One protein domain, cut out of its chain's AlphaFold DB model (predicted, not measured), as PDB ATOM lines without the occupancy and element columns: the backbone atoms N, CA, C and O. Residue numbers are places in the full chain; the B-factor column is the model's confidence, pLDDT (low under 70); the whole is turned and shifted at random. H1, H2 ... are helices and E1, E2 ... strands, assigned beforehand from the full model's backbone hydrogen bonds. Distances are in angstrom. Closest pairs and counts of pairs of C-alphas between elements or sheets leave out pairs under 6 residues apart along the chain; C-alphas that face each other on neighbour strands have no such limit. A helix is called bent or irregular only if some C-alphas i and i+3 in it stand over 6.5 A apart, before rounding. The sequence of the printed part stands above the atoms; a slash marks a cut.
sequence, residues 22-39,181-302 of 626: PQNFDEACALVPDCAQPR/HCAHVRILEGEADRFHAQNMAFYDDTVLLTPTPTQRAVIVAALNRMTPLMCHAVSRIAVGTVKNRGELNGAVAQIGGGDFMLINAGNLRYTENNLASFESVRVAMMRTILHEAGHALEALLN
ATOM      1  N   PRO A  22     134.571 161.567 210.406       93.12
ATOM      2  CA  PRO A  22     133.381 162.385 210.581       93.12
ATOM      3  C   PRO A  22     132.225 161.814 209.758       93.12
ATOM      4  O   PRO A  22     132.396 161.351 208.629       93.12
ATOM      5  N   GLN A  23     131.033 161.806 210.347       93.31
ATOM      6  CA  GLN A  23     129.850 161.194 209.738       93.31
ATOM      7  C   GLN A  23     129.132 162.142 208.774       93.31
ATOM      8  O   GLN A  23     128.340 161.704 207.940       93.31
ATOM      9  N   ASN A  24     129.383 163.445 208.893       92.50
ATOM     10  CA  ASN A  24     128.746 164.490 208.102       92.50
ATOM     11  C   ASN A  24     129.709 165.659 207.854       92.50
ATOM     12  O   ASN A  24     130.819 165.707 208.391       92.50
ATOM     13  N   PHE A  25     129.282 166.582 206.991       93.00
ATOM     14  CA  PHE A  25     130.083 167.736 206.606       93.00
ATOM     15  C   PHE A  25     130.396 168.656 207.788       93.00
ATOM     16  O   PHE A  25     131.543 169.061 207.904       93.00
ATOM     17  N   ASP A  26     129.449 168.934 208.687       93.19
ATOM     18  CA  ASP A  26     129.667 169.850 209.817       93.19
ATOM     19  C   ASP A  26     130.769 169.345 210.761       93.19
ATOM     20  O   ASP A  26     131.659 170.101 211.155       93.19
ATOM     21  N   GLU A  27     130.756 168.044 211.068       94.38
ATOM     22  CA  GLU A  27     131.813 167.383 211.841       94.38
ATOM     23  C   GLU A  27     133.167 167.471 211.133       94.38
ATOM     24  O   GLU A  27     134.176 167.764 211.771       94.38
ATOM     25  N   ALA A  28     133.199 167.245 209.817       95.12
ATOM     26  CA  ALA A  28     134.423 167.363 209.035       95.12
ATOM     27  C   ALA A  28     134.921 168.816 208.970       95.12
ATOM     28  O   ALA A  28     136.113 169.070 209.113       95.12
ATOM     29  N   CYS A  29     134.015 169.773 208.804       94.69
ATOM     30  CA  CYS A  29     134.302 171.195 208.684       94.69
ATOM     31  C   CYS A  29     134.893 171.767 209.977       94.69
ATOM     32  O   CYS A  29     135.790 172.602 209.927       94.69
ATOM     33  N   ALA A  30     134.490 171.241 211.137       93.69
ATOM     34  CA  ALA A  30     135.109 171.568 212.419       93.69
ATOM     35  C   ALA A  30     136.577 171.097 212.543       93.69
ATOM     36  O   ALA A  30     137.311 171.615 213.383       93.69
ATOM     37  N   LEU A  31     137.015 170.127 211.728       91.56
ATOM     38  CA  LEU A  31     138.390 169.599 211.712       91.56
ATOM     39  C   LEU A  31     139.305 170.297 210.696       91.56
ATOM     40  O   LEU A  31     140.520 170.077 210.720       91.56
ATOM     41  N   VAL A  32     138.738 171.075 209.770       94.25
ATOM     42  CA  VAL A  32     139.471 171.710 208.671       94.25
ATOM     43  C   VAL A  32     139.482 173.228 208.871       94.25
ATOM     44  O   VAL A  32     138.415 173.844 208.829       94.25
ATOM     45  N   PRO A  33     140.663 173.850 209.060       91.81
ATOM     46  CA  PRO A  33     140.778 175.303 209.143       91.81
ATOM     47  C   PRO A  33     140.111 175.993 207.951       91.81
ATOM     48  O   PRO A  33     140.190 175.495 206.833       91.81
ATOM     49  N   ASP A  34     139.451 177.124 208.201       91.69
ATOM     50  CA  ASP A  34     138.780 177.960 207.189       91.69
ATOM     51  C   ASP A  34     137.636 177.284 206.418       91.69
ATOM     52  O   ASP A  34     137.110 177.852 205.466       91.69
ATOM     53  N   CYS A  35     137.185 176.092 206.816       94.00
ATOM     54  CA  CYS A  35     136.023 175.480 206.175       94.00
ATOM     55  C   CYS A  35     134.726 176.241 206.509       94.00
ATOM     56  O   CYS A  35     133.921 176.530 205.626       94.00
ATOM     57  N   ALA A  36     134.522 176.595 207.781       89.50
ATOM     58  CA  ALA A  36     133.252 177.160 208.238       89.50
ATOM     59  C   ALA A  36     133.036 178.621 207.814       89.50
ATOM     60  O   ALA A  36     131.892 179.074 207.760       89.50
ATOM     61  N   GLN A  37     134.113 179.372 207.574       86.19
ATOM     62  CA  GLN A  37     134.083 180.781 207.185       86.19
ATOM     63  C   GLN A  37     135.259 181.088 206.252       86.19
ATOM     64  O   GLN A  37     136.341 180.538 206.475       86.19
ATOM     65  N   PRO A  38     135.078 181.986 205.264       85.50
ATOM     66  CA  PRO A  38     136.181 182.551 204.500       85.50
ATOM     67  C   PRO A  38     137.270 183.082 205.426       85.50
ATOM     68  O   PRO A  38     136.968 183.753 206.416       85.50
ATOM     69  N   ARG A  39     138.530 182.787 205.101       86.38
ATOM     70  CA  ARG A  39     139.676 183.287 205.872       86.38
ATOM     71  C   ARG A  39     139.769 184.805 205.783       86.38
ATOM     72  O   ARG A  39     140.037 185.475 206.777       86.38
ATOM     73  N   HIS A 181     133.756 184.890 197.695       81.56
ATOM     74  CA  HIS A 181     134.041 185.072 196.261       81.56
ATOM     75  C   HIS A 181     133.922 183.770 195.448       81.56
ATOM     76  O   HIS A 181     133.542 183.765 194.277       81.56
ATOM     77  N   CYS A 182     134.187 182.628 196.084       87.69
ATOM     78  CA  CYS A 182     134.134 181.308 195.464       87.69
ATOM     79  C   CYS A 182     132.736 180.659 195.503       87.69
ATOM     80  O   CYS A 182     132.602 179.514 195.076       87.69
ATOM     81  N   ALA A 183     131.684 181.340 195.979       83.81
ATOM     82  CA  ALA A 183     130.338 180.757 196.105       83.81
ATOM     83  C   ALA A 183     129.721 180.284 194.771       83.81
ATOM     84  O   ALA A 183     128.779 179.493 194.759       83.81
ATOM     85  N   HIS A 184     130.258 180.743 193.638       78.62
ATOM     86  CA  HIS A 184     129.851 180.314 192.301       78.62
ATOM     87  C   HIS A 184     130.445 178.953 191.877       78.62
ATOM     88  O   HIS A 184     129.955 178.343 190.918       78.62
ATOM     89  N   VAL A 185     131.487 178.469 192.564       85.69
ATOM     90  CA  VAL A 185     132.194 177.227 192.229       85.69
ATOM     91  C   VAL A 185     131.345 176.014 192.601       85.69
ATOM     92  O   VAL A 185     130.983 175.818 193.759       85.69
ATOM     93  N   ARG A 186     131.070 175.143 191.624       85.50
ATOM     94  CA  ARG A 186     130.304 173.910 191.853       85.50
ATOM     95  C   ARG A 186     131.216 172.749 192.233       85.50
ATOM     96  O   ARG A 186     132.084 172.356 191.457       85.50
ATOM     97  N   ILE A 187     130.935 172.125 193.373       90.38
ATOM     98  CA  ILE A 187     131.505 170.827 193.749       90.38
ATOM     99  C   ILE A 187     130.616 169.720 193.163       90.38
ATOM    100  O   ILE A 187     129.432 169.661 193.482       90.38
ATOM    101  N   LEU A 188     131.162 168.871 192.290       88.50
ATOM    102  CA  LEU A 188     130.405 167.815 191.612       88.50
ATOM    103  C   LEU A 188     130.163 166.607 192.532       88.50
ATOM    104  O   LEU A 188     131.085 166.107 193.175       88.50
ATOM    105  N   GLU A 189     128.934 166.094 192.534       88.81
ATOM    106  CA  GLU A 189     128.429 165.034 193.421       88.81
ATOM    107  C   GLU A 189     128.633 163.604 192.881       88.81
ATOM    108  O   GLU A 189     127.853 162.686 193.153       88.81
ATOM    109  N   GLY A 190     129.705 163.380 192.122       87.06
ATOM    110  CA  GLY A 190     130.019 162.088 191.506       87.06
ATOM    111  C   GLY A 190     129.388 161.897 190.125       87.06
ATOM    112  O   GLY A 190     129.186 162.853 189.382       87.06
ATOM    113  N   GLU A 191     129.102 160.647 189.754       86.44
ATOM    114  CA  GLU A 191     128.652 160.278 188.399       86.44
ATOM    115  C   GLU A 191     127.358 160.962 187.940       86.44
ATOM    116  O   GLU A 191     127.186 161.213 186.749       86.44
ATOM    117  N   ALA A 192     126.459 161.300 188.867       76.06
ATOM    118  CA  ALA A 192     125.230 162.020 188.537       76.06
ATOM    119  C   ALA A 192     125.512 163.400 187.912       76.06
ATOM    120  O   ALA A 192     124.754 163.863 187.064       76.06
ATOM    121  N   ASP A 193     126.640 164.011 188.277       79.12
ATOM    122  CA  ASP A 193     127.100 165.298 187.767       79.12
ATOM    123  C   ASP A 193     128.073 165.158 186.585       79.12
ATOM    124  O   ASP A 193     128.671 166.145 186.160       79.12
ATOM    125  N   ARG A 194     128.246 163.962 186.002       81.75
ATOM    126  CA  ARG A 194     129.211 163.733 184.910       81.75
ATOM    127  C   ARG A 194     129.026 164.662 183.716       81.75
ATOM    128  O   ARG A 194     130.004 165.038 183.076       81.75
ATOM    129  N   PHE A 195     127.799 165.065 183.420       70.62
ATOM    130  CA  PHE A 195     127.542 166.003 182.332       70.62
ATOM    131  C   PHE A 195     128.193 167.383 182.575       70.62
ATOM    132  O   PHE A 195     128.529 168.082 181.625       70.62
ATOM    133  N   HIS A 196     128.460 167.752 183.833       71.50
ATOM    134  CA  HIS A 196     129.263 168.921 184.198       71.50
ATOM    135  C   HIS A 196     130.768 168.688 184.109       71.50
ATOM    136  O   HIS A 196     131.527 169.626 184.308       71.50
ATOM    137  N   ALA A 197     131.210 167.473 183.829       70.88
ATOM    138  CA  ALA A 197     132.602 167.123 183.594       70.88
ATOM    139  C   ALA A 197     132.850 166.776 182.116       70.88
ATOM    140  O   ALA A 197     133.859 166.163 181.787       70.88
ATOM    141  N   GLN A 198     131.931 167.135 181.212       64.81
ATOM    142  CA  GLN A 198     132.176 167.049 179.771       64.81
ATOM    143  C   GLN A 198     133.440 167.845 179.402       64.81
ATOM    144  O   GLN A 198     133.759 168.841 180.056       64.81
ATOM    145  N   ASN A 199     134.136 167.412 178.346       58.41
ATOM    146  CA  ASN A 199     135.349 168.052 177.801       58.41
ATOM    147  C   ASN A 199     136.605 167.905 178.672       58.41
ATOM    148  O   ASN A 199     137.607 168.589 178.463       58.41
ATOM    149  N   MET A 200     136.566 166.981 179.628       65.06
ATOM    150  CA  MET A 200     137.716 166.644 180.447       65.06
ATOM    151  C   MET A 200     138.689 165.725 179.659       65.06
ATOM    152  O   MET A 200     138.290 164.720 179.068       65.06
ATOM    153  N   ALA A 201     139.986 166.034 179.645       56.75
ATOM    154  CA  ALA A 201     141.040 165.052 179.413       56.75
ATOM    155  C   ALA A 201     140.807 163.776 180.253       56.75
ATOM    156  O   ALA A 201     140.538 163.829 181.452       56.75
ATOM    157  N   PHE A 202     140.922 162.601 179.630       63.09
ATOM    158  CA  PHE A 202     140.628 161.306 180.266       63.09
ATOM    159  C   PHE A 202     139.155 161.106 180.666       63.09
ATOM    160  O   PHE A 202     138.884 160.324 181.579       63.09
ATOM    161  N   TYR A 203     138.200 161.778 180.008       64.25
ATOM    162  CA  TYR A 203     136.764 161.635 180.292       64.25
ATOM    163  C   TYR A 203     136.304 160.176 180.413       64.25
ATOM    164  O   TYR A 203     135.672 159.811 181.407       64.25
ATOM    165  N   ASP A 204     136.693 159.336 179.452       72.25
ATOM    166  CA  ASP A 204     136.296 157.922 179.385       72.25
ATOM    167  C   ASP A 204     136.977 157.043 180.451       72.25
ATOM    168  O   ASP A 204     136.445 156.007 180.869       72.25
ATOM    169  N   ASP A 205     138.147 157.468 180.930       78.19
ATOM    170  CA  ASP A 205     138.947 156.753 181.928       78.19
ATOM    171  C   ASP A 205     138.707 157.243 183.357       78.19
ATOM    172  O   ASP A 205     139.161 156.615 184.318       78.19
ATOM    173  N   THR A 206     137.982 158.349 183.514       81.56
ATOM    174  CA  THR A 206     137.684 158.952 184.810       81.56
ATOM    175  C   THR A 206     136.361 158.422 185.337       81.56
ATOM    176  O   THR A 206     135.367 158.429 184.622       81.56
ATOM    177  N   VAL A 207     136.321 158.015 186.605       88.12
ATOM    178  CA  VAL A 207     135.091 157.741 187.367       88.12
ATOM    179  C   VAL A 207     134.950 158.814 188.439       88.12
ATOM    180  O   VAL A 207     135.826 158.928 189.295       88.12
ATOM    181  N   LEU A 208     133.880 159.601 188.389       88.25
ATOM    182  CA  LEU A 208     133.584 160.635 189.371       88.25
ATOM    183  C   LEU A 208     133.024 160.005 190.643       88.25
ATOM    184  O   LEU A 208     132.125 159.167 190.616       88.25
ATOM    185  N   LEU A 209     133.545 160.440 191.778       90.50
ATOM    186  CA  LEU A 209     133.124 160.004 193.096       90.50
ATOM    187  C   LEU A 209     132.316 161.109 193.760       90.50
ATOM    188  O   LEU A 209     132.643 162.285 193.628       90.50
ATOM    189  N   THR A 210     131.294 160.728 194.522       92.50
ATOM    190  CA  THR A 210     130.677 161.652 195.472       92.50
ATOM    191  C   THR A 210     131.723 162.007 196.534       92.50
ATOM    192  O   THR A 210     132.239 161.088 197.183       92.50
ATOM    193  N   PRO A 211     132.067 163.296 196.720       93.50
ATOM    194  CA  PRO A 211     133.060 163.694 197.706       93.50
ATOM    195  C   PRO A 211     132.637 163.269 199.111       93.50
ATOM    196  O   PRO A 211     131.504 163.515 199.534       93.50
ATOM    197  N   THR A 212     133.555 162.655 199.850       94.88
ATOM    198  CA  THR A 212     133.346 162.307 201.257       94.88
ATOM    199  C   THR A 212     133.294 163.574 202.127       94.88
ATOM    200  O   THR A 212     133.734 164.640 201.677       94.88
ATOM    201  N   PRO A 213     132.773 163.511 203.371       95.31
ATOM    202  CA  PRO A 213     132.647 164.697 204.217       95.31
ATOM    203  C   PRO A 213     133.954 165.483 204.377       95.31
ATOM    204  O   PRO A 213     133.963 166.699 204.174       95.31
ATOM    205  N   THR A 214     135.074 164.799 204.639       95.88
ATOM    206  CA  THR A 214     136.369 165.470 204.808       95.88
ATOM    207  C   THR A 214     136.944 165.969 203.485       95.88
ATOM    208  O   THR A 214     137.503 167.063 203.454       95.88
ATOM    209  N   GLN A 215     136.768 165.244 202.370       94.88
ATOM    210  CA  GLN A 215     137.165 165.749 201.046       94.88
ATOM    211  C   GLN A 215     136.464 167.070 200.730       94.88
ATOM    212  O   GLN A 215     137.108 168.027 200.306       94.88
ATOM    213  N   ARG A 216     135.155 167.142 200.984       95.44
ATOM    214  CA  ARG A 216     134.372 168.356 200.764       95.44
ATOM    215  C   ARG A 216     134.795 169.497 201.677       95.44
ATOM    216  O   ARG A 216     134.955 170.610 201.189       95.44
ATOM    217  N   ALA A 217     135.014 169.229 202.964       96.12
ATOM    218  CA  ALA A 217     135.493 170.237 203.911       96.12
ATOM    219  C   ALA A 217     136.841 170.835 203.479       96.12
ATOM    220  O   ALA A 217     137.019 172.047 203.532       96.12
ATOM    221  N   VAL A 218     137.763 170.006 202.976       95.75
ATOM    222  CA  VAL A 218     139.055 170.462 202.433       95.75
ATOM    223  C   VAL A 218     138.886 171.274 201.144       95.75
ATOM    224  O   VAL A 218     139.580 172.274 200.977       95.75
ATOM    225  N   ILE A 219     137.960 170.892 200.256       95.25
ATOM    226  CA  ILE A 219     137.642 171.679 199.051       95.25
ATOM    227  C   ILE A 219     137.105 173.062 199.431       95.25
ATOM    228  O   ILE A 219     137.614 174.066 198.937       95.25
ATOM    229  N   VAL A 220     136.124 173.123 200.333       95.12
ATOM    230  CA  VAL A 220     135.542 174.390 200.803       95.12
ATOM    231  C   VAL A 220     136.599 175.258 201.486       95.12
ATOM    232  O   VAL A 220     136.700 176.437 201.171       95.12
ATOM    233  N   ALA A 221     137.438 174.681 202.348       95.38
ATOM    234  CA  ALA A 221     138.531 175.403 202.999       95.38
ATOM    235  C   ALA A 221     139.554 175.980 202.005       95.38
ATOM    236  O   ALA A 221     139.999 177.112 202.173       95.38
ATOM    237  N   ALA A 222     139.912 175.232 200.955       95.38
ATOM    238  CA  ALA A 222     140.808 175.728 199.911       95.38
ATOM    239  C   ALA A 222     140.193 176.920 199.160       95.38
ATOM    240  O   ALA A 222     140.867 177.926 198.957       95.38
ATOM    241  N   LEU A 223     138.912 176.824 198.791       94.31
ATOM    242  CA  LEU A 223     138.168 177.892 198.115       94.31
ATOM    243  C   LEU A 223     138.025 179.141 198.998       94.31
ATOM    244  O   LEU A 223     138.251 180.253 198.542       94.31
ATOM    245  N   ASN A 224     137.750 178.959 200.288       93.62
ATOM    246  CA  ASN A 224     137.638 180.030 201.283       93.62
ATOM    247  C   ASN A 224     138.956 180.787 201.555       93.62
ATOM    248  O   ASN A 224     138.949 181.783 202.284       93.62
ATOM    249  N   ARG A 225     140.083 180.307 201.013       93.56
ATOM    250  CA  ARG A 225     141.396 180.964 201.075       93.56
ATOM    251  C   ARG A 225     141.757 181.728 199.803       93.56
ATOM    252  O   ARG A 225     142.724 182.476 199.844       93.56
ATOM    253  N   MET A 226     141.055 181.507 198.694       94.38
ATOM    254  CA  MET A 226     141.385 182.103 197.400       94.38
ATOM    255  C   MET A 226     140.951 183.572 197.334       94.38
ATOM    256  O   MET A 226     139.867 183.926 197.797       94.38
ATOM    257  N   THR A 227     141.766 184.404 196.681       93.00
ATOM    258  CA  THR A 227     141.365 185.756 196.269       93.00
ATOM    259  C   THR A 227     140.219 185.713 195.247       93.00
ATOM    260  O   THR A 227     140.016 184.677 194.601       93.00
ATOM    261  N   PRO A 228     139.515 186.838 195.003       89.88
ATOM    262  CA  PRO A 228     138.480 186.902 193.969       89.88
ATOM    263  C   PRO A 228     138.966 186.410 192.599       89.88
ATOM    264  O   PRO A 228     138.323 185.572 191.968       89.88
ATOM    265  N   LEU A 229     140.153 186.850 192.164       92.19
ATOM    266  CA  LEU A 229     140.732 186.441 190.883       92.19
ATOM    267  C   LEU A 229     140.972 184.922 190.805       92.19
ATOM    268  O   LEU A 229     140.643 184.294 189.799       92.19
ATOM    269  N   MET A 230     141.507 184.320 191.872       93.38
ATOM    270  CA  MET A 230     141.703 182.869 191.960       93.38
ATOM    271  C   MET A 230     140.368 182.113 191.953       93.38
ATOM    272  O   MET A 230     140.250 181.092 191.278       93.38
ATOM    273  N   CYS A 231     139.346 182.629 192.643       90.88
ATOM    274  CA  CYS A 231     138.003 182.057 192.610       90.88
ATOM    275  C   CYS A 231     137.435 182.052 191.188       90.88
ATOM    276  O   CYS A 231     136.976 181.013 190.733       90.88
ATOM    277  N   HIS A 232     137.534 183.165 190.454       88.31
ATOM    278  CA  HIS A 232     137.038 183.272 189.075       88.31
ATOM    279  C   HIS A 232     137.787 182.395 188.062       88.31
ATOM    280  O   HIS A 232     137.257 182.094 186.988       88.31
ATOM    281  N   ALA A 233     139.004 181.957 188.375       88.81
ATOM    282  CA  ALA A 233     139.716 180.991 187.549       88.81
ATOM    283  C   ALA A 233     139.056 179.604 187.559       88.81
ATOM    284  O   ALA A 233     139.150 178.864 186.579       88.81
ATOM    285  N   VAL A 234     138.351 179.271 188.640       88.06
ATOM    286  CA  VAL A 234     137.728 177.971 188.875       88.06
ATOM    287  C   VAL A 234     136.214 178.100 188.745       88.06
ATOM    288  O   VAL A 234     135.604 179.066 189.168       88.06
ATOM    289  N   SER A 235     135.542 177.115 188.163       83.06
ATOM    290  CA  SER A 235     134.071 177.066 188.165       83.06
ATOM    291  C   SER A 235     133.531 175.723 188.626       83.06
ATOM    292  O   SER A 235     132.397 175.641 189.103       83.06
ATOM    293  N   ARG A 236     134.322 174.656 188.492       86.38
ATOM    294  CA  ARG A 236     133.896 173.293 188.800       86.38
ATOM    295  C   ARG A 236     135.035 172.500 189.429       86.38
ATOM    296  O   ARG A 236     136.156 172.512 188.927       86.38
ATOM    297  N   ILE A 237     134.730 171.761 190.489       90.06
ATOM    298  CA  ILE A 237     135.660 170.830 191.133       90.06
ATOM    299  C   ILE A 237     134.984 169.473 191.256       90.06
ATOM    300  O   ILE A 237     133.868 169.384 191.759       90.06
ATOM    301  N   ALA A 238     135.663 168.409 190.851       89.81
ATOM    302  CA  ALA A 238     135.208 167.044 191.073       89.81
ATOM    303  C   ALA A 238     136.240 166.235 191.850       89.81
ATOM    304  O   ALA A 238     137.437 166.487 191.755       89.81
ATOM    305  N   VAL A 239     135.783 165.208 192.561       90.62
ATOM    306  CA  VAL A 239     136.644 164.121 193.037       90.62
ATOM    307  C   VAL A 239     136.422 162.927 192.118       90.62
ATOM    308  O   VAL A 239     135.290 162.630 191.748       90.62
ATOM    309  N   GLY A 240     137.479 162.227 191.729       88.31
ATOM    310  CA  GLY A 240     137.347 161.055 190.873       88.31
ATOM    311  C   GLY A 240     138.537 160.116 190.939       88.31
ATOM    312  O   GLY A 240     139.495 160.340 191.672       88.31
ATOM    313  N   THR A 241     138.477 159.044 190.163       84.94
ATOM    314  CA  THR A 241     139.594 158.121 189.949       84.94
ATOM    315  C   THR A 241     139.863 158.022 188.462       84.94
ATOM    316  O   THR A 241     138.931 157.801 187.693       84.94
ATOM    317  N   VAL A 242     141.121 158.177 188.059       79.06
ATOM    318  CA  VAL A 242     141.539 158.003 186.663       79.06
ATOM    319  C   VAL A 242     142.154 156.611 186.519       79.06
ATOM    320  O   VAL A 242     143.149 156.285 187.175       79.06
ATOM    321  N   LYS A 243     141.538 155.752 185.700       75.69
ATOM    322  CA  LYS A 243     141.982 154.364 185.505       75.69
ATOM    323  C   LYS A 243     143.425 154.317 185.005       75.69
ATOM    324  O   LYS A 243     143.812 155.082 184.133       75.69
ATOM    325  N   ASN A 244     144.213 153.383 185.546       69.25
ATOM    326  CA  ASN A 244     145.617 153.145 185.171       69.25
ATOM    327  C   ASN A 244     146.548 154.365 185.304       69.25
ATOM    328  O   ASN A 244     147.648 154.345 184.762       69.25
ATOM    329  N   ARG A 245     146.117 155.397 186.038       66.06
ATOM    330  CA  ARG A 245     146.842 156.653 186.244       66.06
ATOM    331  C   ARG A 245     147.058 156.935 187.731       66.06
ATOM    332  O   ARG A 245     146.783 158.024 188.236       66.06
ATOM    333  N   GLY A 246     147.505 155.916 188.466       57.16
ATOM    334  CA  GLY A 246     147.800 156.033 189.900       57.16
ATOM    335  C   GLY A 246     148.959 156.991 190.202       57.16
ATOM    336  O   GLY A 246     149.095 157.446 191.332       57.16
ATOM    337  N   GLU A 247     149.774 157.308 189.193       55.72
ATOM    338  CA  GLU A 247     150.866 158.277 189.244       55.72
ATOM    339  C   GLU A 247     150.408 159.738 189.205       55.72
ATOM    340  O   GLU A 247     151.177 160.606 189.622       55.72
ATOM    341  N   LEU A 248     149.182 160.018 188.735       56.72
ATOM    342  CA  LEU A 248     148.582 161.354 188.780       56.72
ATOM    343  C   LEU A 248     148.234 161.666 190.236       56.72
ATOM    344  O   LEU A 248     147.110 161.466 190.700       56.72
ATOM    345  N   ASN A 249     149.245 162.064 190.998       52.00
ATOM    346  CA  ASN A 249     149.104 162.357 192.408       52.00
ATOM    347  C   ASN A 249     148.320 163.652 192.593       52.00
ATOM    348  O   ASN A 249     148.871 164.741 192.507       52.00
ATOM    349  N   GLY A 250     147.059 163.514 192.977       56.03
ATOM    350  CA  GLY A 250     146.337 164.568 193.661       56.03
ATOM    351  C   GLY A 250     145.277 165.242 192.818       56.03
ATOM    352  O   GLY A 250     144.111 165.023 193.115       56.03
ATOM    353  N   ALA A 251     145.631 166.034 191.808       56.91
ATOM    354  CA  ALA A 251     144.643 166.689 190.961       56.91
ATOM    355  C   ALA A 251     145.176 167.027 189.562       56.91
ATOM    356  O   ALA A 251     146.370 166.909 189.318       56.91
ATOM    357  N   VAL A 252     144.269 167.344 188.637       56.09
ATOM    358  CA  VAL A 252     144.591 167.823 187.287       56.09
ATOM    359  C   VAL A 252     143.634 168.964 186.945       56.09
ATOM    360  O   VAL A 252     142.429 168.733 186.787       56.09
ATOM    361  N   ALA A 253     144.158 170.181 186.811       52.88
ATOM    362  CA  ALA A 253     143.526 171.260 186.070       52.88
ATOM    363  C   ALA A 253     143.511 170.840 184.607       52.88
ATOM    364  O   ALA A 253     144.549 170.633 183.972       52.88
ATOM    365  N   GLN A 254     142.318 170.615 184.073       52.09
ATOM    366  CA  GLN A 254     142.239 170.065 182.738       52.09
ATOM    367  C   GLN A 254     142.304 171.189 181.727       52.09
ATOM    368  O   GLN A 254     141.368 171.963 181.562       52.09
ATOM    369  N   ILE A 255     143.447 171.232 181.055       43.00
ATOM    370  CA  ILE A 255     143.877 172.233 180.083       43.00
ATOM    371  C   ILE A 255     142.831 172.475 178.956       43.00
ATOM    372  O   ILE A 255     142.770 173.566 178.398       43.00
ATOM    373  N   GLY A 256     141.932 171.515 178.677       42.94
ATOM    374  CA  GLY A 256     140.792 171.683 177.753       42.94
ATOM    375  C   GLY A 256     139.509 172.282 178.362       42.94
ATOM    376  O   GLY A 256     138.707 172.869 177.640       42.94
ATOM    377  N   GLY A 257     139.313 172.170 179.680       49.44
ATOM    378  CA  GLY A 257     138.195 172.783 180.406       49.44
ATOM    379  C   GLY A 257     138.533 174.181 180.921       49.44
ATOM    380  O   GLY A 257     137.724 175.092 180.798       49.44
ATOM    381  N   GLY A 258     139.750 174.381 181.437       59.00
ATOM    382  CA  GLY A 258     140.256 175.657 181.965       59.00
ATOM    383  C   GLY A 258     139.609 176.108 183.280       59.00
ATOM    384  O   GLY A 258     140.292 176.617 184.155       59.00
ATOM    385  N   ASP A 259     138.315 175.856 183.455       73.44
ATOM    386  CA  ASP A 259     137.505 176.182 184.631       73.44
ATOM    387  C   ASP A 259     137.210 174.951 185.519       73.44
ATOM    388  O   ASP A 259     136.510 175.054 186.531       73.44
ATOM    389  N   PHE A 260     137.701 173.771 185.125       80.88
ATOM    390  CA  PHE A 260     137.421 172.487 185.767       80.88
ATOM    391  C   PHE A 260     138.674 171.862 186.396       80.88
ATOM    392  O   PHE A 260     139.693 171.664 185.728       80.88
ATOM    393  N   MET A 261     138.554 171.462 187.665       85.88
ATOM    394  CA  MET A 261     139.587 170.742 188.410       85.88
ATOM    395  C   MET A 261     139.100 169.352 188.829       85.88
ATOM    396  O   MET A 261     138.032 169.206 189.426       85.88
ATOM    397  N   LEU A 262     139.913 168.326 188.578       84.38
ATOM    398  CA  LEU A 262     139.673 166.968 189.069       84.38
ATOM    399  C   LEU A 262     140.650 166.634 190.189       84.38
ATOM    400  O   LEU A 262     141.845 166.603 189.936       84.38
ATOM    401  N   ILE A 263     140.161 166.276 191.372       86.75
ATOM    402  CA  ILE A 263     140.959 165.704 192.460       86.75
ATOM    403  C   ILE A 263     140.973 164.175 192.318       86.75
ATOM    404  O   ILE A 263     139.954 163.509 192.517       86.75
ATOM    405  N   ASN A 264     142.124 163.602 191.972       80.94
ATOM    406  CA  ASN A 264     142.318 162.163 191.837       80.94
ATOM    407  C   ASN A 264     142.467 161.480 193.208       80.94
ATOM    408  O   ASN A 264     143.509 161.551 193.859       80.94
ATOM    409  N   ALA A 265     141.440 160.735 193.609       82.81
ATOM    410  CA  ALA A 265     141.423 159.891 194.800       82.81
ATOM    411  C   ALA A 265     141.955 158.461 194.548       82.81
ATOM    412  O   ALA A 265     141.988 157.641 195.468       82.81
ATOM    413  N   GLY A 266     142.381 158.136 193.320       70.19
ATOM    414  CA  GLY A 266     142.777 156.780 192.916       70.19
ATOM    415  C   GLY A 266     144.059 156.244 193.567       70.19
ATOM    416  O   GLY A 266     144.247 155.033 193.637       70.19
ATOM    417  N   ASN A 267     144.926 157.113 194.096       68.19
ATOM    418  CA  ASN A 267     146.189 156.727 194.744       68.19
ATOM    419  C   ASN A 267     146.052 156.406 196.249       68.19
ATOM    420  O   ASN A 267     147.058 156.292 196.948       68.19
ATOM    421  N   LEU A 268     144.820 156.299 196.763       72.69
ATOM    422  CA  LEU A 268     144.468 156.080 198.176       72.69
ATOM    423  C   LEU A 268     144.903 157.189 199.155       72.69
ATOM    424  O   LEU A 268     144.523 157.139 200.328       72.69
ATOM    425  N   ARG A 269     145.645 158.214 198.711       78.25
ATOM    426  CA  ARG A 269     146.138 159.298 199.575       78.25
ATOM    427  C   ARG A 269     144.980 160.107 200.147       78.25
ATOM    428  O   ARG A 269     144.909 160.275 201.357       78.25
ATOM    429  N   TYR A 270     144.052 160.540 199.296       87.31
ATOM    430  CA  TYR A 270     142.926 161.406 199.663       87.31
ATOM    431  C   TYR A 270     141.650 160.625 199.990       87.31
ATOM    432  O   TYR A 270     140.550 161.036 199.640       87.31
ATOM    433  N   THR A 271     141.786 159.473 200.644       89.94
ATOM    434  CA  THR A 271     140.635 158.723 201.169       89.94
ATOM    435  C   THR A 271     140.114 159.364 202.456       89.94
ATOM    436  O   THR A 271     140.881 159.986 203.188       89.94
ATOM    437  N   GLU A 272     138.831 159.166 202.767       92.75
ATOM    438  CA  GLU A 272     138.199 159.699 203.985       92.75
ATOM    439  C   GLU A 272     138.969 159.322 205.256       92.75
ATOM    440  O   GLU A 272     139.253 160.179 206.081       92.75
ATOM    441  N   ASN A 273     139.400 158.063 205.378       91.56
ATOM    442  CA  ASN A 273     140.158 157.610 206.545       91.56
ATOM    443  C   ASN A 273     141.480 158.372 206.708       91.56
ATOM    444  O   ASN A 273     141.829 158.762 207.822       91.56
ATOM    445  N   ASN A 274     142.214 158.598 205.614       90.88
ATOM    446  CA  ASN A 274     143.491 159.306 205.665       90.88
ATOM    447  C   ASN A 274     143.292 160.796 205.945       90.88
ATOM    448  O   ASN A 274     143.999 161.358 206.776       90.88
ATOM    449  N   LEU A 275     142.312 161.417 205.288       92.75
ATOM    450  CA  LEU A 275     141.982 162.820 205.501       92.75
ATOM    451  C   LEU A 275     141.464 163.068 206.921       92.75
ATOM    452  O   LEU A 275     141.869 164.046 207.534       92.75
ATOM    453  N   ALA A 276     140.642 162.185 207.488       92.69
ATOM    454  CA  ALA A 276     140.177 162.303 208.869       92.69
ATOM    455  C   ALA A 276     141.323 162.117 209.881       92.69
ATOM    456  O   ALA A 276     141.417 162.852 210.865       92.69
ATOM    457  N   SER A 277     142.229 161.170 209.620       91.75
ATOM    458  CA  SER A 277     143.277 160.785 210.575       91.75
ATOM    459  C   SER A 277     144.509 161.689 210.557       91.75
ATOM    460  O   SER A 277     145.172 161.822 211.583       91.75
ATOM    461  N   PHE A 278     144.848 162.290 209.412       90.25
ATOM    462  CA  PHE A 278     146.133 162.966 209.228       90.25
ATOM    463  C   PHE A 278     145.965 164.389 208.702       90.25
ATOM    464  O   PHE A 278     145.623 164.614 207.541       90.25
ATOM    465  N   GLU A 279     146.299 165.365 209.543       91.81
ATOM    466  CA  GLU A 279     146.285 166.782 209.171       91.81
ATOM    467  C   GLU A 279     147.210 167.087 207.989       91.81
ATOM    468  O   GLU A 279     146.807 167.772 207.054       91.81
ATOM    469  N   SER A 280     148.394 166.473 207.951       87.06
ATOM    470  CA  SER A 280     149.340 166.602 206.834       87.06
ATOM    471  C   SER A 280     148.751 166.178 205.483       87.06
ATOM    472  O   SER A 280     149.123 166.725 204.445       87.06
ATOM    473  N   VAL A 281     147.811 165.226 205.471       89.12
ATOM    474  CA  VAL A 281     147.118 164.792 204.249       89.12
ATOM    475  C   VAL A 281     146.055 165.811 203.842       89.12
ATOM    476  O   VAL A 281     145.940 166.103 202.652       89.12
ATOM    477  N   ARG A 282     145.327 166.398 204.805       92.81
ATOM    478  CA  ARG A 282     144.362 167.482 204.540       92.81
ATOM    479  C   ARG A 282     145.053 168.710 203.963       92.81
ATOM    480  O   ARG A 282     144.625 169.217 202.931       92.81
ATOM    481  N   VAL A 283     146.154 169.131 204.582       91.38
ATOM    482  CA  VAL A 283     146.972 170.261 204.125       91.38
ATOM    483  C   VAL A 283     147.531 170.005 202.725       91.38
ATOM    484  O   VAL A 283     147.431 170.874 201.860       91.38
ATOM    485  N   ALA A 284     148.035 168.797 202.457       88.12
ATOM    486  CA  ALA A 284     148.515 168.441 201.126       88.12
ATOM    487  C   ALA A 284     147.411 168.501 200.056       88.12
ATOM    488  O   ALA A 284     147.659 169.008 198.967       88.12
ATOM    489  N   MET A 285     146.199 168.023 200.359       90.75
ATOM    490  CA  MET A 285     145.067 168.119 199.432       90.75
ATOM    491  C   MET A 285     144.643 169.577 199.198       90.75
ATOM    492  O   MET A 285     144.420 169.955 198.052       90.75
ATOM    493  N   MET A 286     144.599 170.410 200.244       94.00
ATOM    494  CA  MET A 286     144.332 171.853 200.132       94.00
ATOM    495  C   MET A 286     145.346 172.537 199.205       94.00
ATOM    496  O   MET A 286     144.969 173.232 198.265       94.00
ATOM    497  N   ARG A 287     146.639 172.275 199.418       92.50
ATOM    498  CA  ARG A 287     147.726 172.785 198.574       92.50
ATOM    499  C   ARG A 287     147.604 172.296 197.131       92.50
ATOM    500  O   ARG A 287     147.828 173.077 196.217       92.50
ATOM    501  N   THR A 288     147.241 171.030 196.911       88.88
ATOM    502  CA  THR A 288     146.963 170.503 195.566       88.88
ATOM    503  C   THR A 288     145.839 171.285 194.880       88.88
ATOM    504  O   THR A 288     146.000 171.674 193.734       88.88
ATOM    505  N   ILE A 289     144.732 171.574 195.570       91.69
ATOM    506  CA  ILE A 289     143.627 172.366 194.998       91.69
ATOM    507  C   ILE A 289     144.100 173.775 194.612       91.69
ATOM    508  O   ILE A 289     143.790 174.248 193.524       91.69
ATOM    509  N   LEU A 290     144.881 174.427 195.477       93.88
ATOM    510  CA  LEU A 290     145.441 175.757 195.211       93.88
ATOM    511  C   LEU A 290     146.428 175.754 194.033       93.88
ATOM    512  O   LEU A 290     146.473 176.716 193.273       93.88
ATOM    513  N   HIS A 291     147.196 174.675 193.871       92.06
ATOM    514  CA  HIS A 291     148.110 174.485 192.743       92.06
ATOM    515  C   HIS A 291     147.339 174.406 191.421       92.06
ATOM    516  O   HIS A 291     147.598 175.185 190.507       92.06
ATOM    517  N   GLU A 292     146.324 173.543 191.342       88.06
ATOM    518  CA  GLU A 292     145.501 173.436 190.131       88.06
ATOM    519  C   GLU A 292     144.728 174.726 189.830       88.06
ATOM    520  O   GLU A 292     144.579 175.101 188.668       88.06
ATOM    521  N   ALA A 293     144.279 175.448 190.861       92.00
ATOM    522  CA  ALA A 293     143.659 176.755 190.679       92.00
ATOM    523  C   ALA A 293     144.653 177.778 190.098       92.00
ATOM    524  O   ALA A 293     144.260 178.630 189.305       92.00
ATOM    525  N   GLY A 294     145.948 177.656 190.414       92.81
ATOM    526  CA  GLY A 294     147.014 178.437 189.787       92.81
ATOM    527  C   GLY A 294     147.158 178.160 188.286       92.81
ATOM    528  O   GLY A 294     147.262 179.102 187.503       92.81
ATOM    529  N   HIS A 295     147.077 176.895 187.861       88.25
ATOM    530  CA  HIS A 295     147.020 176.550 186.433       88.25
ATOM    531  C   HIS A 295     145.753 177.085 185.754       88.25
ATOM    532  O   HIS A 295     145.819 177.616 184.646       88.25
ATOM    533  N   ALA A 296     144.598 176.978 186.415       87.88
ATOM    534  CA  ALA A 296     143.344 177.529 185.907       87.88
ATOM    535  C   ALA A 296     143.425 179.057 185.738       87.88
ATOM    536  O   ALA A 296     142.958 179.596 184.733       87.88
ATOM    537  N   LEU A 297     144.071 179.753 186.682       92.19
ATOM    538  CA  LEU A 297     144.282 181.197 186.627       92.19
ATOM    539  C   LEU A 297     145.192 181.580 185.463       92.19
ATOM    540  O   LEU A 297     144.878 182.494 184.702       92.19
ATOM    541  N   GLU A 298     146.307 180.867 185.315       91.06
ATOM    542  CA  GLU A 298     147.223 181.052 184.196       91.06
ATOM    543  C   GLU A 298     146.483 180.918 182.860       91.06
ATOM    544  O   GLU A 298     146.597 181.780 181.982       91.06
ATOM    545  N   ALA A 299     145.681 179.863 182.719       85.75
ATOM    546  CA  ALA A 299     144.890 179.619 181.526       85.75
ATOM    547  C   ALA A 299     143.848 180.730 181.299       85.75
ATOM    548  O   ALA A 299     143.751 181.233 180.180       85.75
ATOM    549  N   LEU A 300     143.139 181.176 182.347       88.38
ATOM    550  CA  LEU A 300     142.153 182.258 182.269       88.38
ATOM    551  C   LEU A 300     142.791 183.569 181.787       88.38
ATOM    552  O   LEU A 300     142.278 184.199 180.860       88.38
ATOM    553  N   LEU A 301     143.904 183.990 182.393       90.62
ATOM    554  CA  LEU A 301     144.577 185.242 182.035       90.62
ATOM    555  C   LEU A 301     145.169 185.181 180.623       90.62
ATOM    556  O   LEU A 301     145.051 186.135 179.861       90.62
ATOM    557  N   ASN A 302     145.754 184.051 180.231       86.75
ATOM    558  CA  ASN A 302     146.270 183.888 178.874       86.75
ATOM    559  C   ASN A 302     145.150 183.864 177.826       86.75
ATOM    560  O   ASN A 302     145.304 184.456 176.766       86.75
TER     561      ASN A 302
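What this domain is: This is residues 22 to 39 and 181 to 302 of the 626 residues of an uncharacterized protein of Oceanococcus atlanticus (UniProt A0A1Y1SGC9). A small, strongly twisted sheet of four strands lies between the long helix H7, along E3 and E4 on one face, and the short helix H3 on the other, making three layers. H4 packs on H7, with H1 and H6 packed on H4; H5 packs on H7 further along, and H2 on H5. The printed part has 140 residues, with seven named helices and four named strands in the order H1 H2 H3 E1 H4 H5 E2 E3 E4 H6 H7; the sheet, E1 E2 E4 E3, is mixed, as is the class, helices and strands. The whole is compact, with a radius of gyration of the C-alphas of 13.8 A and spans of 35 by 34 by 26 A.

How they stand to each other: Edge strand E1, residues 206 to 209, is antiparallel to E2, residues 236 to 242; N 207 and O 241, 2.8 A apart, are within hydrogen-bond range. E2 is parallel to E4, residues 260 to 264, with N 238 and O 261 at 2.9 A. E4 and edge strand E3, residues 250 to 253, form an antiparallel hairpin, with N 252 and O 262 at 2.8 A. H7, residues 279 to 302, is on the sheet at a height over the sheet of 8.2 A, over E3 and, only just, with 3 C-alphas, over E4; it runs along the strands, at 11 degrees to E3 on the local plane. Their closest C-alphas, Ala 253 and Glu 292, are 5.0 A apart. On the opposite face H3, residues 191 to 197, lies over E2 at a height over the sheet of 8.1 A, across the strands; 2 of its C-alphas fall on E1, only just too few to lie over it. H4, residues 213 to 223, only grazes the sheet and touches residues 282 to 290 of H7 at a steep tilt of 44 degrees, the same way, closest at C-alphas Ala 222 and Met 286, 5.2 A. H1, residues 25 to 29, touches H4, closest at C-alphas Phe 25 and Pro 213, 4.6 A. H6, residues 272 to 277, touches H4, about perpendicular at 77 degrees, closest at C-alphas Thr 214 and Glu 272, 6.1 A; it touches H7 only at the corner. H5, residues 228 to 233, touches residues 293 to 300 of H7, about perpendicular at 78 degrees, closest at C-alphas Ala 233 and Leu 297, 4.7 A. H2, residues 181 to 184, touches H5, closest at C-alphas Cys 182 and Cys 231, 4.9 A. Every O i to N i+4 pair is within hydrogen-bond range in H1, H4, H5, H6 and H7; H3 has 0 of 3, but 3 of 4 O i to N i+3 pairs, and H2 is too short for an i+4 pair.

Where its parts are: H7 is 34.8 A long, ending at C-alpha 302 (146.270, 183.888, 178.874); E2 is 17.2 A, H4 15.6 A and E4 12.9 A. H1 begins at C-alpha 25 (130.083, 167.736, 206.606). H2 and H3 are irregular: C-alphas 181 and 184 are 7.5 A apart, and C-alphas 192 and 195 are 7.7 A.

The domain as a whole: The C-alphas of Gln 23 and Asn 302, the two farthest apart, are 41.7 A apart. Residues 40 to 180 are not printed, and C-alphas 39 and 181 are 11.3 A apart across the cut. Of the links printed whole, none is long. The mean pLDDT of the printed part is 83.6, under 70 at residues 198 to 203, 244 to 258 and 267.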